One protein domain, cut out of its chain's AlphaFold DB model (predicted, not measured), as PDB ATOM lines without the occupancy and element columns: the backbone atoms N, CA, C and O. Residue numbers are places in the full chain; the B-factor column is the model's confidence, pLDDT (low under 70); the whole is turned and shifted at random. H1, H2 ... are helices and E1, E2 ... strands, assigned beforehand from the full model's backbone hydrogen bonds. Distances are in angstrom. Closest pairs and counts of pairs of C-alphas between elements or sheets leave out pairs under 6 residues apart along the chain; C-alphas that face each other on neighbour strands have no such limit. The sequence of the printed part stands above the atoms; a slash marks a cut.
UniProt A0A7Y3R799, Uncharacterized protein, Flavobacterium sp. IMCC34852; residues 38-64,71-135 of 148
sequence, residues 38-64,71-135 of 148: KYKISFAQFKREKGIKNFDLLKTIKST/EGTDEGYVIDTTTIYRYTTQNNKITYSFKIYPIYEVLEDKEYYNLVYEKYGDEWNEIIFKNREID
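Overview. This is residues 38 to 64 and 71 to 135 of the 148 residues of an uncharacterized protein of Flavobacterium sp. IMCC34852 (UniProt A0A7Y3R799). A single strongly twisted sheet of four long strands makes the body, with one short helix, H1, over one of its faces near the bend of the edge strand E1. E1 bends sharply, and short pairings of residues 40 to 41 and 58 to 59, before and after H1, tie the first stretch of the printed part, residues 38 to 64, to it. The 92 printed residues hold one named helix and four named strands, in the order H1, E1, E2, E3, E4; the sheet's order is E1 - E2 - E3 - E4, antiparallel throughout. The class is mostly strand. The whole is compact, with a radius of gyration of the C-alphas of 13.7 A and spans of 35 by 32 by 24 A.

Along the chain. H1 is residues 43 to 50, beginning at C-alpha 43 at (160.684, 129.078, 150.887). E1, residues 77 to 88, is 25.7 A long from first to last C-alpha and bends by 82 degrees at residue 82. E2, residues 94 to 102, is 25.0 A long. E3, residues 111 to 120, is 28.4 A long. E4, residues 123 to 132, is 28.8 A long and ends at C-alpha 132 at (176.734, 115.594, 161.930).

Arrangement. The strands form a meander, each the antiparallel neighbour of the one before, and each successive pair is a hairpin. Between E1 and E2, N 80 and O 99 are 2.9 A apart, and N 87 and O 95 are 2.9 A apart. Between E2 and E3, N 98 and O 115 are 2.9 A apart. Between E3 and E4, N 116 and O 127 are 2.8 A apart. E1 and E4, the edge strands, are apart. From edge to edge the strands' lines turn by 70 degrees. H1 is on the sheet at a height of 9.0 A, and its line stands at 50 degrees to that of E2 on the local plane, slantwise to the strands. It lies over E2 and only just not over E1: of its 8 C-alphas, 4 fall on E2 and 2 on E1. The closest C-alphas of H1 and E1 are those of Phe 43 and Thr 81, 5.8 A apart. In H1 every O i to N i+4 pair is within hydrogen-bond range.

Size, cuts and confidence. The C-alphas farthest apart are those of Lys 53 and Asp 135, at 38.0 A. Residues 65 to 70 are not printed, and C-alphas 64 and 71 are 12.9 A apart across this cut, which lies in the link from H1 to E1. Of the links printed whole, E1 to E2 and E3 to E4 are tight and E2 to E3 is short. The mean pLDDT of the printed part is 80.8; it is under 70 at residues 60 to 64, 71 to 75 and 135.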
ATOM      1  N   LYS A  38     167.410 134.233 163.439       83.00
ATOM      2  CA  LYS A  38     167.701 135.482 162.708       83.00
ATOM      3  C   LYS A  38     167.977 135.262 161.214       83.00
ATOM      4  O   LYS A  38     167.659 136.129 160.404       83.00
ATOM      5  N   TYR A  39     168.586 134.136 160.850       87.94
ATOM      6  CA  TYR A  39     168.962 133.828 159.463       87.94
ATOM      7  C   TYR A  39     167.921 132.980 158.734       87.94
ATOM      8  O   TYR A  39     168.095 132.676 157.552       87.94
ATOM      9  N   LYS A  40     166.847 132.575 159.417       92.25
ATOM     10  CA  LYS A  40     165.805 131.743 158.830       92.25
ATOM     11  C   LYS A  40     164.972 132.557 157.842       92.25
ATOM     12  O   LYS A  40     164.528 133.663 158.141       92.25
ATOM     13  N   ILE A  41     164.727 131.992 156.665       92.88
ATOM     14  CA  ILE A  41     163.854 132.576 155.643       92.88
ATOM     15  C   ILE A  41     162.773 131.584 155.215       92.88
ATOM     16  O   ILE A  41     162.897 130.373 155.384       92.88
ATOM     17  N   SER A  42     161.703 132.107 154.619       93.44
ATOM     18  CA  SER A  42     160.659 131.267 154.022       93.44
ATOM     19  C   SER A  42     161.064 130.748 152.641       93.44
ATOM     20  O   SER A  42     161.778 131.411 151.885       93.44
ATOM     21  N   PHE A  43     160.501 129.607 152.240       92.62
ATOM     22  CA  PHE A  43     160.684 129.078 150.887       92.62
ATOM     23  C   PHE A  43     160.178 130.029 149.794       92.62
ATOM     24  O   PHE A  43     160.782 130.155 148.729       92.62
ATOM     25  N   ALA A  44     159.098 130.766 150.067       91.50
ATOM     26  CA  ALA A  44     158.601 131.791 149.158       91.50
ATOM     27  C   ALA A  44     159.623 132.919 148.952       91.50
ATOM     28  O   ALA A  44     159.794 133.384 147.826       91.50
ATOM     29  N   GLN A  45     160.316 133.343 150.013       93.44
ATOM     30  CA  GLN A  45     161.384 134.335 149.913       93.44
ATOM     31  C   GLN A  45     162.559 133.813 149.089       93.44
ATOM     32  O   GLN A  45     162.974 134.493 148.154       93.44
ATOM     33  N   PHE A  46     163.018 132.590 149.359       92.81
ATOM     34  CA  PHE A  46     164.063 131.952 148.562       92.81
ATOM     35  C   PHE A  46     163.721 131.924 147.064       92.81
ATOM     36  O   PHE A  46     164.524 132.363 146.245       92.81
ATOM     37  N   LYS A  47     162.512 131.477 146.689       91.44
ATOM     38  CA  LYS A  47     162.094 131.424 145.276       91.44
ATOM     39  C   LYS A  47     162.126 132.795 144.604       91.44
ATOM     40  O   LYS A  47     162.577 132.895 143.466       91.44
ATOM     41  N   ARG A  48     161.677 133.845 145.305       92.38
ATOM     42  CA  ARG A  48     161.733 135.223 144.793       92.38
ATOM     43  C   ARG A  48     163.171 135.683 144.584       92.38
ATOM     44  O   ARG A  48     163.481 136.187 143.513       92.38
ATOM     45  N   GLU A  49     164.036 135.496 145.579       90.75
ATOM     46  CA  GLU A  49     165.424 135.966 145.520       90.75
ATOM     47  C   GLU A  49     166.269 135.186 144.502       90.75
ATOM     48  O   GLU A  49     167.102 135.776 143.816       90.75
ATOM     49  N   LYS A  50     166.020 133.880 144.341       87.06
ATOM     50  CA  LYS A  50     166.683 133.048 143.325       87.06
ATOM     51  C   LYS A  50     166.060 133.186 141.925       87.06
ATOM     52  O   LYS A  50     166.618 132.679 140.958       87.06
ATOM     53  N   GLY A  51     164.914 133.860 141.790       87.75
ATOM     54  CA  GLY A  51     164.222 134.034 140.507       87.75
ATOM     55  C   GLY A  51     163.584 132.751 139.958       87.75
ATOM     56  O   GLY A  51     163.413 132.613 138.748       87.75
ATOM     57  N   ILE A  52     163.230 131.802 140.828       83.75
ATOM     58  CA  ILE A  52     162.696 130.491 140.439       83.75
ATOM     59  C   ILE A  52     161.165 130.503 140.472       83.75
ATOM     60  O   ILE A  52     160.555 130.777 141.507       83.75
ATOM     61  N   LYS A  53     160.531 130.133 139.351       75.25
ATOM     62  CA  LYS A  53     159.070 129.940 139.269       75.25
ATOM     63  C   LYS A  53     158.643 128.546 139.739       75.25
ATOM     64  O   LYS A  53     157.728 128.438 140.550       75.25
ATOM     65  N   ASN A  54     159.361 127.515 139.292       75.50
ATOM     66  CA  ASN A  54     159.118 126.111 139.621       75.50
ATOM     67  C   ASN A  54     160.367 125.519 140.277       75.50
ATOM     68  O   ASN A  54     161.460 125.685 139.745       75.50
ATOM     69  N   PHE A  55     160.205 124.869 141.426       79.62
ATOM     70  CA  PHE A  55     161.308 124.276 142.177       79.62
ATOM     71  C   PHE A  55     161.009 122.808 142.439       79.62
ATOM     72  O   PHE A  55     160.003 122.492 143.079       79.62
ATOM     73  N   ASP A  56     161.900 121.943 141.972       79.44
ATOM     74  CA  ASP A  56     161.791 120.508 142.181       79.44
ATOM     75  C   ASP A  56     162.302 120.160 143.582       79.44
ATOM     76  O   ASP A  56     163.470 120.368 143.910       79.44
ATOM     77  N   LEU A  57     161.394 119.668 144.431       75.75
ATOM     78  CA  LEU A  57     161.713 119.208 145.790       75.75
ATOM     79  C   LEU A  57     162.503 117.896 145.788       75.75
ATOM     80  O   LEU A  57     163.219 117.607 146.743       75.75
ATOM     81  N   LEU A  58     162.337 117.122 144.715       71.06
ATOM     82  CA  LEU A  58     163.085 115.914 144.423       71.06
ATOM     83  C   LEU A  58     164.127 116.264 143.374       71.06
ATOM     84  O   LEU A  58     163.781 116.626 142.250       71.06
ATOM     85  N   LYS A  59     165.398 116.164 143.745       71.38
ATOM     86  CA  LYS A  59     166.506 116.373 142.819       71.38
ATOM     87  C   LYS A  59     167.370 115.124 142.767       71.38
ATOM     88  O   LYS A  59     167.698 114.534 143.794       71.38
ATOM     89  N   THR A  60     167.771 114.763 141.556       61.09
ATOM     90  CA  THR A  60     168.800 113.755 141.292       61.09
ATOM     91  C   THR A  60     170.084 114.487 140.933       61.09
ATOM     92  O   THR A  60     170.064 115.378 140.081       61.09
ATOM     93  N   ILE A  61     171.204 114.133 141.561       57.28
ATOM     94  CA  ILE A  61     172.507 114.641 141.132       57.28
ATOM     95  C   ILE A  61     172.959 113.786 139.958       57.28
ATOM     96  O   ILE A  61     173.030 112.567 140.062       57.28
ATOM     97  N   LYS A  62     173.301 114.419 138.839       46.84
ATOM     98  CA  LYS A  62     174.200 113.805 137.862       46.84
ATOM     99  C   LYS A  62     175.592 114.283 138.243       46.84
ATOM    100  O   LYS A  62     175.903 115.447 138.014       46.84
ATOM    101  N   SER A  63     176.359 113.447 138.937       42.16
ATOM    102  CA  SER A  63     177.682 113.804 139.452       42.16
ATOM    103  C   SER A  63     178.561 114.416 138.350       42.16
ATOM    104  O   SER A  63     178.878 113.753 137.363       42.16
ATOM    105  N   THR A  64     178.938 115.692 138.489       38.16
ATOM    106  CA  THR A  64     179.951 116.335 137.627       38.16
ATOM    107  C   THR A  64     180.983 117.174 138.388       38.16
ATOM    108  O   THR A  64     181.791 117.840 137.747       38.16
ATOM    109  N   GLU A  71     180.225 108.224 147.757       42.28
ATOM    110  CA  GLU A  71     179.301 107.396 146.973       42.28
ATOM    111  C   GLU A  71     178.011 107.235 147.790       42.28
ATOM    112  O   GLU A  71     178.007 106.553 148.809       42.28
ATOM    113  N   GLY A  72     176.924 107.899 147.401       44.84
ATOM    114  CA  GLY A  72     175.663 107.801 148.150       44.84
ATOM    115  C   GLY A  72     174.565 108.767 147.715       44.84
ATOM    116  O   GLY A  72     173.391 108.542 147.989       44.84
ATOM    117  N   THR A  73     174.912 109.823 146.973       49.47
ATOM    118  CA  THR A  73     173.942 110.852 146.540       49.47
ATOM    119  C   THR A  73     173.493 110.732 145.078       49.47
ATOM    120  O   THR A  73     172.646 111.510 144.627       49.47
ATOM    121  N   ASP A  74     173.991 109.725 144.354       53.22
ATOM    122  CA  ASP A  74     173.680 109.492 142.935       53.22
ATOM    123  C   ASP A  74     172.219 109.059 142.694       53.22
ATOM    124  O   ASP A  74     171.719 109.125 141.572       53.22
ATOM    125  N   GLU A  75     171.497 108.684 143.753       62.97
ATOM    126  CA  GLU A  75     170.126 108.169 143.671       62.97
ATOM    127  C   GLU A  75     169.050 109.207 144.068       62.97
ATOM    128  O   GLU A  75     167.852 108.953 143.960       62.97
ATOM    129  N   GLY A  76     169.458 110.431 144.427       74.31
ATOM    130  CA  GLY A  76     168.566 111.571 144.659       74.31
ATOM    131  C   GLY A  76     168.176 111.828 146.118       74.31
ATOM    132  O   GLY A  76     168.365 111.006 147.015       74.31
ATOM    133  N   TYR A  77     167.648 113.030 146.358       84.12
ATOM    134  CA  TYR A  77     167.337 113.538 147.694       84.12
ATOM    135  C   TYR A  77     166.040 114.349 147.729       84.12
ATOM    136  O   TYR A  77     165.617 114.952 146.737       84.12
ATOM    137  N   VAL A  78     165.442 114.395 148.919       86.12
ATOM    138  CA  VAL A  78     164.324 115.275 149.267       86.12
ATOM    139  C   VAL A  78     164.871 116.530 149.935       86.12
ATOM    140  O   VAL A  78     165.668 116.448 150.870       86.12
ATOM    141  N   ILE A  79     164.433 117.697 149.471       88.81
ATOM    142  CA  ILE A  79     164.830 118.992 150.033       88.81
ATOM    143  C   ILE A  79     163.837 119.425 151.112       88.81
ATOM    144  O   ILE A  79     162.649 119.597 150.831       88.81
ATOM    145  N   ASP A  80     164.324 119.687 152.325       89.00
ATOM    146  CA  ASP A  80     163.525 120.316 153.373       89.00
ATOM    147  C   ASP A  80     163.411 121.826 153.132       89.00
ATOM    148  O   ASP A  80     164.363 122.591 153.289       89.00
ATOM    149  N   THR A  81     162.215 122.274 152.753       89.69
ATOM    150  CA  THR A  81     161.914 123.694 152.528       89.69
ATOM    151  C   THR A  81     161.308 124.399 153.741       89.69
ATOM    152  O   THR A  81     160.943 125.572 153.647       89.69
ATOM    153  N   THR A  82     161.140 123.701 154.865       89.38
ATOM    154  CA  THR A  82     160.559 124.264 156.095       89.38
ATOM    155  C   THR A  82     161.566 125.113 156.863       89.38
ATOM    156  O   THR A  82     161.196 126.102 157.502       89.38
ATOM    157  N   THR A  83     162.847 124.754 156.765       87.19
ATOM    158  CA  THR A  83     163.942 125.427 157.457       87.19
ATOM    159  C   THR A  83     165.047 125.753 156.468       87.19
ATOM    160  O   THR A  83     165.851 124.904 156.094       87.19
ATOM    161  N   ILE A  84     165.069 127.015 156.044       91.94
ATOM    162  CA  ILE A  84     166.040 127.540 155.090       91.94
ATOM    163  C   ILE A  84     166.804 128.647 155.785       91.94
ATOM    164  O   ILE A  84     166.193 129.572 156.325       91.94
ATOM    165  N   TYR A  85     168.128 128.578 155.738       92.69
ATOM    166  CA  TYR A  85     168.981 129.627 156.281       92.69
ATOM    167  C   TYR A  85     169.595 130.450 155.161       92.69
ATOM    168  O   TYR A  85     170.058 129.898 154.165       92.69
ATOM    169  N   ARG A  86     169.601 131.771 155.336       92.75
ATOM    170  CA  ARG A  86     170.189 132.738 154.415       92.75
ATOM    171  C   ARG A  86     171.294 133.516 155.113       92.75
ATOM    172  O   ARG A  86     171.048 134.191 156.109       92.75
ATOM    173  N   TYR A  87     172.474 133.519 154.510       88.19
ATOM    174  CA  TYR A  87     173.628 134.279 154.972       88.19
ATOM    175  C   TYR A  87     174.098 135.234 153.878       88.19
ATOM    176  O   TYR A  87     174.058 134.904 152.693       88.19
ATOM    177  N   THR A  88     174.546 136.418 154.284       85.69
ATOM    178  CA  THR A  88     175.291 137.332 153.418       85.69
ATOM    179  C   THR A  88     176.670 137.511 154.040       85.69
ATOM    180  O   THR A  88     176.748 137.919 155.198       85.69
ATOM    181  N   THR A  89     177.746 137.201 153.318       78.25
ATOM    182  CA  THR A  89     179.106 137.500 153.804       78.25
ATOM    183  C   THR A  89     179.501 138.940 153.470       78.25
ATOM    184  O   THR A  89     178.859 139.582 152.638       78.25
ATOM    185  N   GLN A  90     180.583 139.441 154.075       73.00
ATOM    186  CA  GLN A  90     181.107 140.798 153.841       73.00
ATOM    187  C   GLN A  90     181.368 141.114 152.353       73.00
ATOM    188  O   GLN A  90     181.266 142.264 151.941       73.00
ATOM    189  N   ASN A  91     181.604 140.099 151.514       79.62
ATOM    190  CA  ASN A  91     181.801 140.262 150.067       79.62
ATOM    191  C   ASN A  91     180.481 140.264 149.269       79.62
ATOM    192  O   ASN A  91     180.484 139.962 148.078       79.62
ATOM    193  N   ASN A  92     179.341 140.531 149.918       79.00
ATOM    194  CA  ASN A  92     177.986 140.443 149.351       79.00
ATOM    195  C   ASN A  92     177.629 139.076 148.751       79.00
ATOM    196  O   ASN A  92     176.704 138.946 147.948       79.00
ATOM    197  N   LYS A  93     178.346 138.038 149.169       84.38
ATOM    198  CA  LYS A  93     178.095 136.667 148.757       84.38
ATOM    199  C   LYS A  93     176.842 136.171 149.467       84.38
ATOM    200  O   LYS A  93     176.805 136.156 150.698       84.38
ATOM    201  N   ILE A  94     175.822 135.807 148.696       90.31
ATOM    202  CA  ILE A  94     174.553 135.302 149.224       90.31
ATOM    203  C   ILE A  94     174.607 133.781 149.229       90.31
ATOM    204  O   ILE A  94     174.857 133.161 148.195       90.31
ATOM    205  N   THR A  95     174.321 133.194 150.382       91.75
ATOM    206  CA  THR A  95     174.306 131.747 150.576       91.75
ATOM    207  C   THR A  95     172.963 131.323 151.151       91.75
ATOM    208  O   THR A  95     172.506 131.894 152.143       91.75
ATOM    209  N   TYR A  96     172.349 130.302 150.557       93.12
ATOM    210  CA  TYR A  96     171.198 129.602 151.125       93.12
ATOM    211  C   TYR A  96     171.582 128.177 151.481       93.12
ATOM    212  O   TYR A  96     172.232 127.520 150.674       93.12
ATOM    213  N   SER A  97     171.131 127.690 152.631       92.12
ATOM    214  CA  SER A  97     171.326 126.303 153.058       92.12
ATOM    215  C   SER A  97     169.986 125.630 153.321       92.12
ATOM    216  O   SER A  97     169.133 126.195 154.010       92.12
ATOM    217  N   PHE A  98     169.841 124.421 152.791       91.81
ATOM    218  CA  PHE A  98     168.702 123.527 152.973       91.81
ATOM    219  C   PHE A  98     169.200 122.229 153.592       91.81
ATOM    220  O   PHE A  98     170.189 121.684 153.103       91.81
ATOM    221  N   LYS A  99     168.494 121.690 154.589       89.50
ATOM    222  CA  LYS A  99     168.701 120.288 154.968       89.50
ATOM    223  C   LYS A  99     168.142 119.413 153.836       89.50
ATOM    224  O   LYS A  99     167.077 119.706 153.290       89.50
ATOM    225  N   ILE A 100     168.876 118.380 153.443       88.06
ATOM    226  CA  ILE A 100     168.419 117.399 152.454       88.06
ATOM    227  C   ILE A 100     168.546 115.996 153.028       88.06
ATOM    228  O   ILE A 100     169.422 115.723 153.853       88.06
ATOM    229  N   TYR A 101     167.671 115.116 152.561       85.31
ATOM    230  CA  TYR A 101     167.603 113.734 153.002       85.31
ATOM    231  C   TYR A 101     167.750 112.811 151.793       85.31
ATOM    232  O   TYR A 101     166.940 112.920 150.864       85.31
ATOM    233  N   PRO A 102     168.774 111.943 151.762       84.56
ATOM    234  CA  PRO A 102     168.916 110.958 150.699       84.56
ATOM    235  C   PRO A 102     167.740 109.976 150.741       84.56
ATOM    236  O   PRO A 102     167.218 109.661 151.810       84.56
ATOM    237  N   ILE A 103     167.293 109.515 149.573       81.50
ATOM    238  CA  ILE A 103     166.128 108.618 149.474       81.50
ATOM    239  C   ILE A 103     166.507 107.168 149.815       81.50
ATOM    240  O   ILE A 103     165.681 106.426 150.346       81.50
ATOM    241  N   TYR A 104     167.747 106.773 149.524       77.38
ATOM    242  CA  TYR A 104     168.190 105.375 149.559       77.38
ATOM    243  C   TYR A 104     169.329 105.102 150.552       77.38
ATOM    244  O   TYR A 104     169.689 103.948 150.775       77.38
ATOM    245  N   GLU A 105     169.865 106.140 151.194       78.62
ATOM    246  CA  GLU A 105     170.843 106.013 152.279       78.62
ATOM    247  C   GLU A 105     170.125 106.133 153.628       78.62
ATOM    248  O   GLU A 105     169.317 107.039 153.846       78.62
ATOM    249  N   VAL A 106     170.443 105.229 154.555       81.25
ATOM    250  CA  VAL A 106     170.045 105.363 155.958       81.25
ATOM    251  C   VAL A 106     171.156 106.107 156.686       81.25
ATOM    252  O   VAL A 106     172.248 105.574 156.861       81.25
ATOM    253  N   LEU A 107     170.865 107.337 157.099       82.12
ATOM    254  CA  LEU A 107     171.779 108.175 157.871       82.12
ATOM    255  C   LEU A 107     171.914 107.669 159.314       82.12
ATOM    256  O   LEU A 107     170.922 107.233 159.909       82.12
ATOM    257  N   GLU A 108     173.115 107.763 159.895       83.62
ATOM    258  CA  GLU A 108     173.282 107.533 161.335       83.62
ATOM    259  C   GLU A 108     172.557 108.618 162.149       83.62
ATOM    260  O   GLU A 108     172.231 109.699 161.647       83.62
ATOM    261  N   ASP A 109     172.321 108.354 163.439       81.62
ATOM    262  CA  ASP A 109     171.733 109.361 164.323       81.62
ATOM    263  C   ASP A 109     172.558 110.657 164.270       81.62
ATOM    264  O   ASP A 109     173.795 110.638 164.348       81.62
ATOM    265  N   LYS A 110     171.845 111.780 164.124       81.88
ATOM    266  CA  LYS A 110     172.384 113.145 163.993       81.88
ATOM    267  C   LYS A 110     173.139 113.443 162.703       81.88
ATOM    268  O   LYS A 110     173.611 114.572 162.548       81.88
ATOM    269  N   GLU A 111     173.238 112.513 161.762       83.31
ATOM    270  CA  GLU A 111     173.769 112.813 160.435       83.31
ATOM    271  C   GLU A 111     172.709 113.452 159.537       83.31
ATOM    272  O   GLU A 111     171.514 113.168 159.618       83.31
ATOM    273  N   TYR A 112     173.149 114.377 158.690       83.19
ATOM    274  CA  TYR A 112     172.308 115.029 157.696       83.19
ATOM    275  C   TYR A 112     173.157 115.648 156.597       83.19
ATOM    276  O   TYR A 112     174.300 116.044 156.818       83.19
ATOM    277  N   TYR A 113     172.578 115.825 155.419       87.06
ATOM    278  CA  TYR A 113     173.217 116.577 154.352       87.06
ATOM    279  C   TYR A 113     172.664 117.999 154.296       87.06
ATOM    280  O   TYR A 113     171.506 118.256 154.634       87.06
ATOM    281  N   ASN A 114     173.495 118.929 153.836       88.38
ATOM    282  CA  ASN A 114     173.051 120.252 153.421       88.38
ATOM    283  C   ASN A 114     173.217 120.403 151.911       88.38
ATOM    284  O   ASN A 114     174.266 120.061 151.371       88.38
ATOM    285  N   LEU A 115     172.212 120.988 151.263       87.94
ATOM    286  CA  LEU A 115     172.325 121.586 149.940       87.94
ATOM    287  C   LEU A 115     172.518 123.087 150.102       87.94
ATOM    288  O   LEU A 115     171.648 123.786 150.630       87.94
ATOM    289  N   VAL A 116     173.646 123.579 149.609       88.69
ATOM    290  CA  VAL A 116     173.995 124.989 149.624       88.69
ATOM    291  C   VAL A 116     173.948 125.573 148.226       88.69
ATOM    292  O   VAL A 116     174.563 125.064 147.292       88.69
ATOM    293  N   TYR A 117     173.224 126.682 148.112       89.00
ATOM    294  CA  TYR A 117     173.240 127.548 146.946       89.00
ATOM    295  C   TYR A 117     174.045 128.790 147.256       89.00
ATOM    296  O   TYR A 117     173.745 129.507 148.210       89.00
ATOM    297  N   GLU A 118     175.026 129.072 146.422       89.31
ATOM    298  CA  GLU A 118     175.961 130.159 146.636       89.31
ATOM    299  C   GLU A 118     176.004 131.063 145.411       89.31
ATOM    300  O   GLU A 118     176.262 130.586 144.308       89.31
ATOM    301  N   LYS A 119     175.756 132.363 145.597       88.31
ATOM    302  CA  LYS A 119     175.868 133.346 144.518       88.31
ATOM    303  C   LYS A 119     177.244 133.989 144.518       88.31
ATOM    304  O   LYS A 119     177.622 134.619 145.509       88.31
ATOM    305  N   TYR A 120     177.949 133.897 143.395       79.88
ATOM    306  CA  TYR A 120     179.186 134.635 143.156       79.88
ATOM    307  C   TYR A 120     179.041 135.447 141.866       79.88
ATOM    308  O   TYR A 120     178.884 134.886 140.785       79.88
ATOM    309  N   GLY A 121     179.019 136.778 141.982       82.31
ATOM    310  CA  GLY A 121     178.621 137.640 140.867       82.31
ATOM    311  C   GLY A 121     177.186 137.336 140.420       82.31
ATOM    312  O   GLY A 121     176.249 137.451 141.216       82.31
ATOM    313  N   ASP A 122     177.029 136.916 139.164       83.88
ATOM    314  CA  ASP A 122     175.738 136.558 138.562       83.88
ATOM    315  C   ASP A 122     175.468 135.048 138.510       83.88
ATOM    316  O   ASP A 122     174.363 134.634 138.154       83.88
ATOM    317  N   GLU A 123     176.429 134.221 138.921       84.38
ATOM    318  CA  GLU A 123     176.332 132.764 138.838       84.38
ATOM    319  C   GLU A 123     175.921 132.134 140.173       84.38
ATOM    320  O   GLU A 123     176.268 132.617 141.257       84.38
ATOM    321  N   TRP A 124     175.173 131.030 140.081       86.12
ATOM    322  CA  TRP A 124     174.789 130.197 141.216       86.12
ATOM    323  C   TRP A 124     175.569 128.891 141.196       86.12
ATOM    324  O   TRP A 124     175.466 128.122 140.245       86.12
ATOM    325  N   ASN A 125     176.255 128.607 142.295       85.81
ATOM    326  CA  ASN A 125     176.889 127.324 142.552       85.81
ATOM    327  C   ASN A 125     176.010 126.483 143.482       85.81
ATOM    328  O   ASN A 125     175.394 127.016 144.410       85.81
ATOM    329  N   GLU A 126     175.953 125.175 143.233       85.69
ATOM    330  CA  GLU A 126     175.266 124.197 144.083       85.69
ATOM    331  C   GLU A 126     176.317 123.272 144.712       85.69
ATOM    332  O   GLU A 126     177.158 122.720 144.005       85.69
ATOM    333  N   ILE A 127     176.296 123.126 146.037       84.81
ATOM    334  CA  ILE A 127     177.260 122.318 146.793       84.81
ATOM    335  C   ILE A 127     176.487 121.456 147.783       84.81
ATOM    336  O   ILE A 127     175.585 121.952 148.457       84.81
ATOM    337  N   ILE A 128     176.850 120.181 147.894       84.25
ATOM    338  CA  ILE A 128     176.296 119.271 148.897       84.25
ATOM    339  C   ILE A 128     177.416 118.794 149.811       84.25
ATOM    340  O   ILE A 128     178.504 118.466 149.345       84.25
ATOM    341  N   PHE A 129     177.151 118.774 151.113       82.69
ATOM    342  CA  PHE A 129     178.080 118.255 152.114       82.69
ATOM    343  C   PHE A 129     177.332 117.530 153.228       82.69
ATOM    344  O   PHE A 129     176.250 117.952 153.654       82.69
ATOM    345  N   LYS A 130     177.934 116.439 153.704       82.31
ATOM    346  CA  LYS A 130     177.484 115.682 154.871       82.31
ATOM    347  C   LYS A 130     177.869 116.422 156.146       82.31
ATOM    348  O   LYS A 130     178.947 117.005 156.240       82.31
ATOM    349  N   ASN A 131     176.976 116.423 157.122       79.19
ATOM    350  CA  ASN A 131     177.159 117.013 158.439       79.19
ATOM    351  C   ASN A 131     176.713 116.025 159.506       79.19
ATOM    352  O   ASN A 131     175.907 115.130 159.258       79.19
ATOM    353  N   ARG A 132     177.189 116.268 160.722       80.38
ATOM    354  CA  ARG A 132     176.734 115.594 161.930       80.38
ATOM    355  C   ARG A 132     176.421 116.646 162.976       80.38
ATOM    356  O   ARG A 132     177.225 117.554 163.189       80.38
ATOM    357  N   GLU A 133     175.256 116.571 163.611       76.56
ATOM    358  CA  GLU A 133     174.991 117.383 164.795       76.56
ATOM    359  C   GLU A 133     175.906 116.863 165.904       76.56
ATOM    360  O   GLU A 133     175.757 115.749 166.402       76.56
ATOM    361  N   ILE A 134     176.925 117.653 166.234       74.19
ATOM    362  CA  ILE A 134     177.774 117.384 167.385       74.19
ATOM    363  C   ILE A 134     176.941 117.793 168.597       74.19
ATOM    364  O   ILE A 134     176.690 118.985 168.797       74.19
ATOM    365  N   ASP A 135     176.502 116.818 169.396       52.34
ATOM    366  CA  ASP A 135     176.116 117.113 170.775       52.34
ATOM    367  C   ASP A 135     177.274 117.878 171.385       52.34
ATOM    368  O   ASP A 135     178.415 117.466 171.208       52.34
TER     369      ASP A 135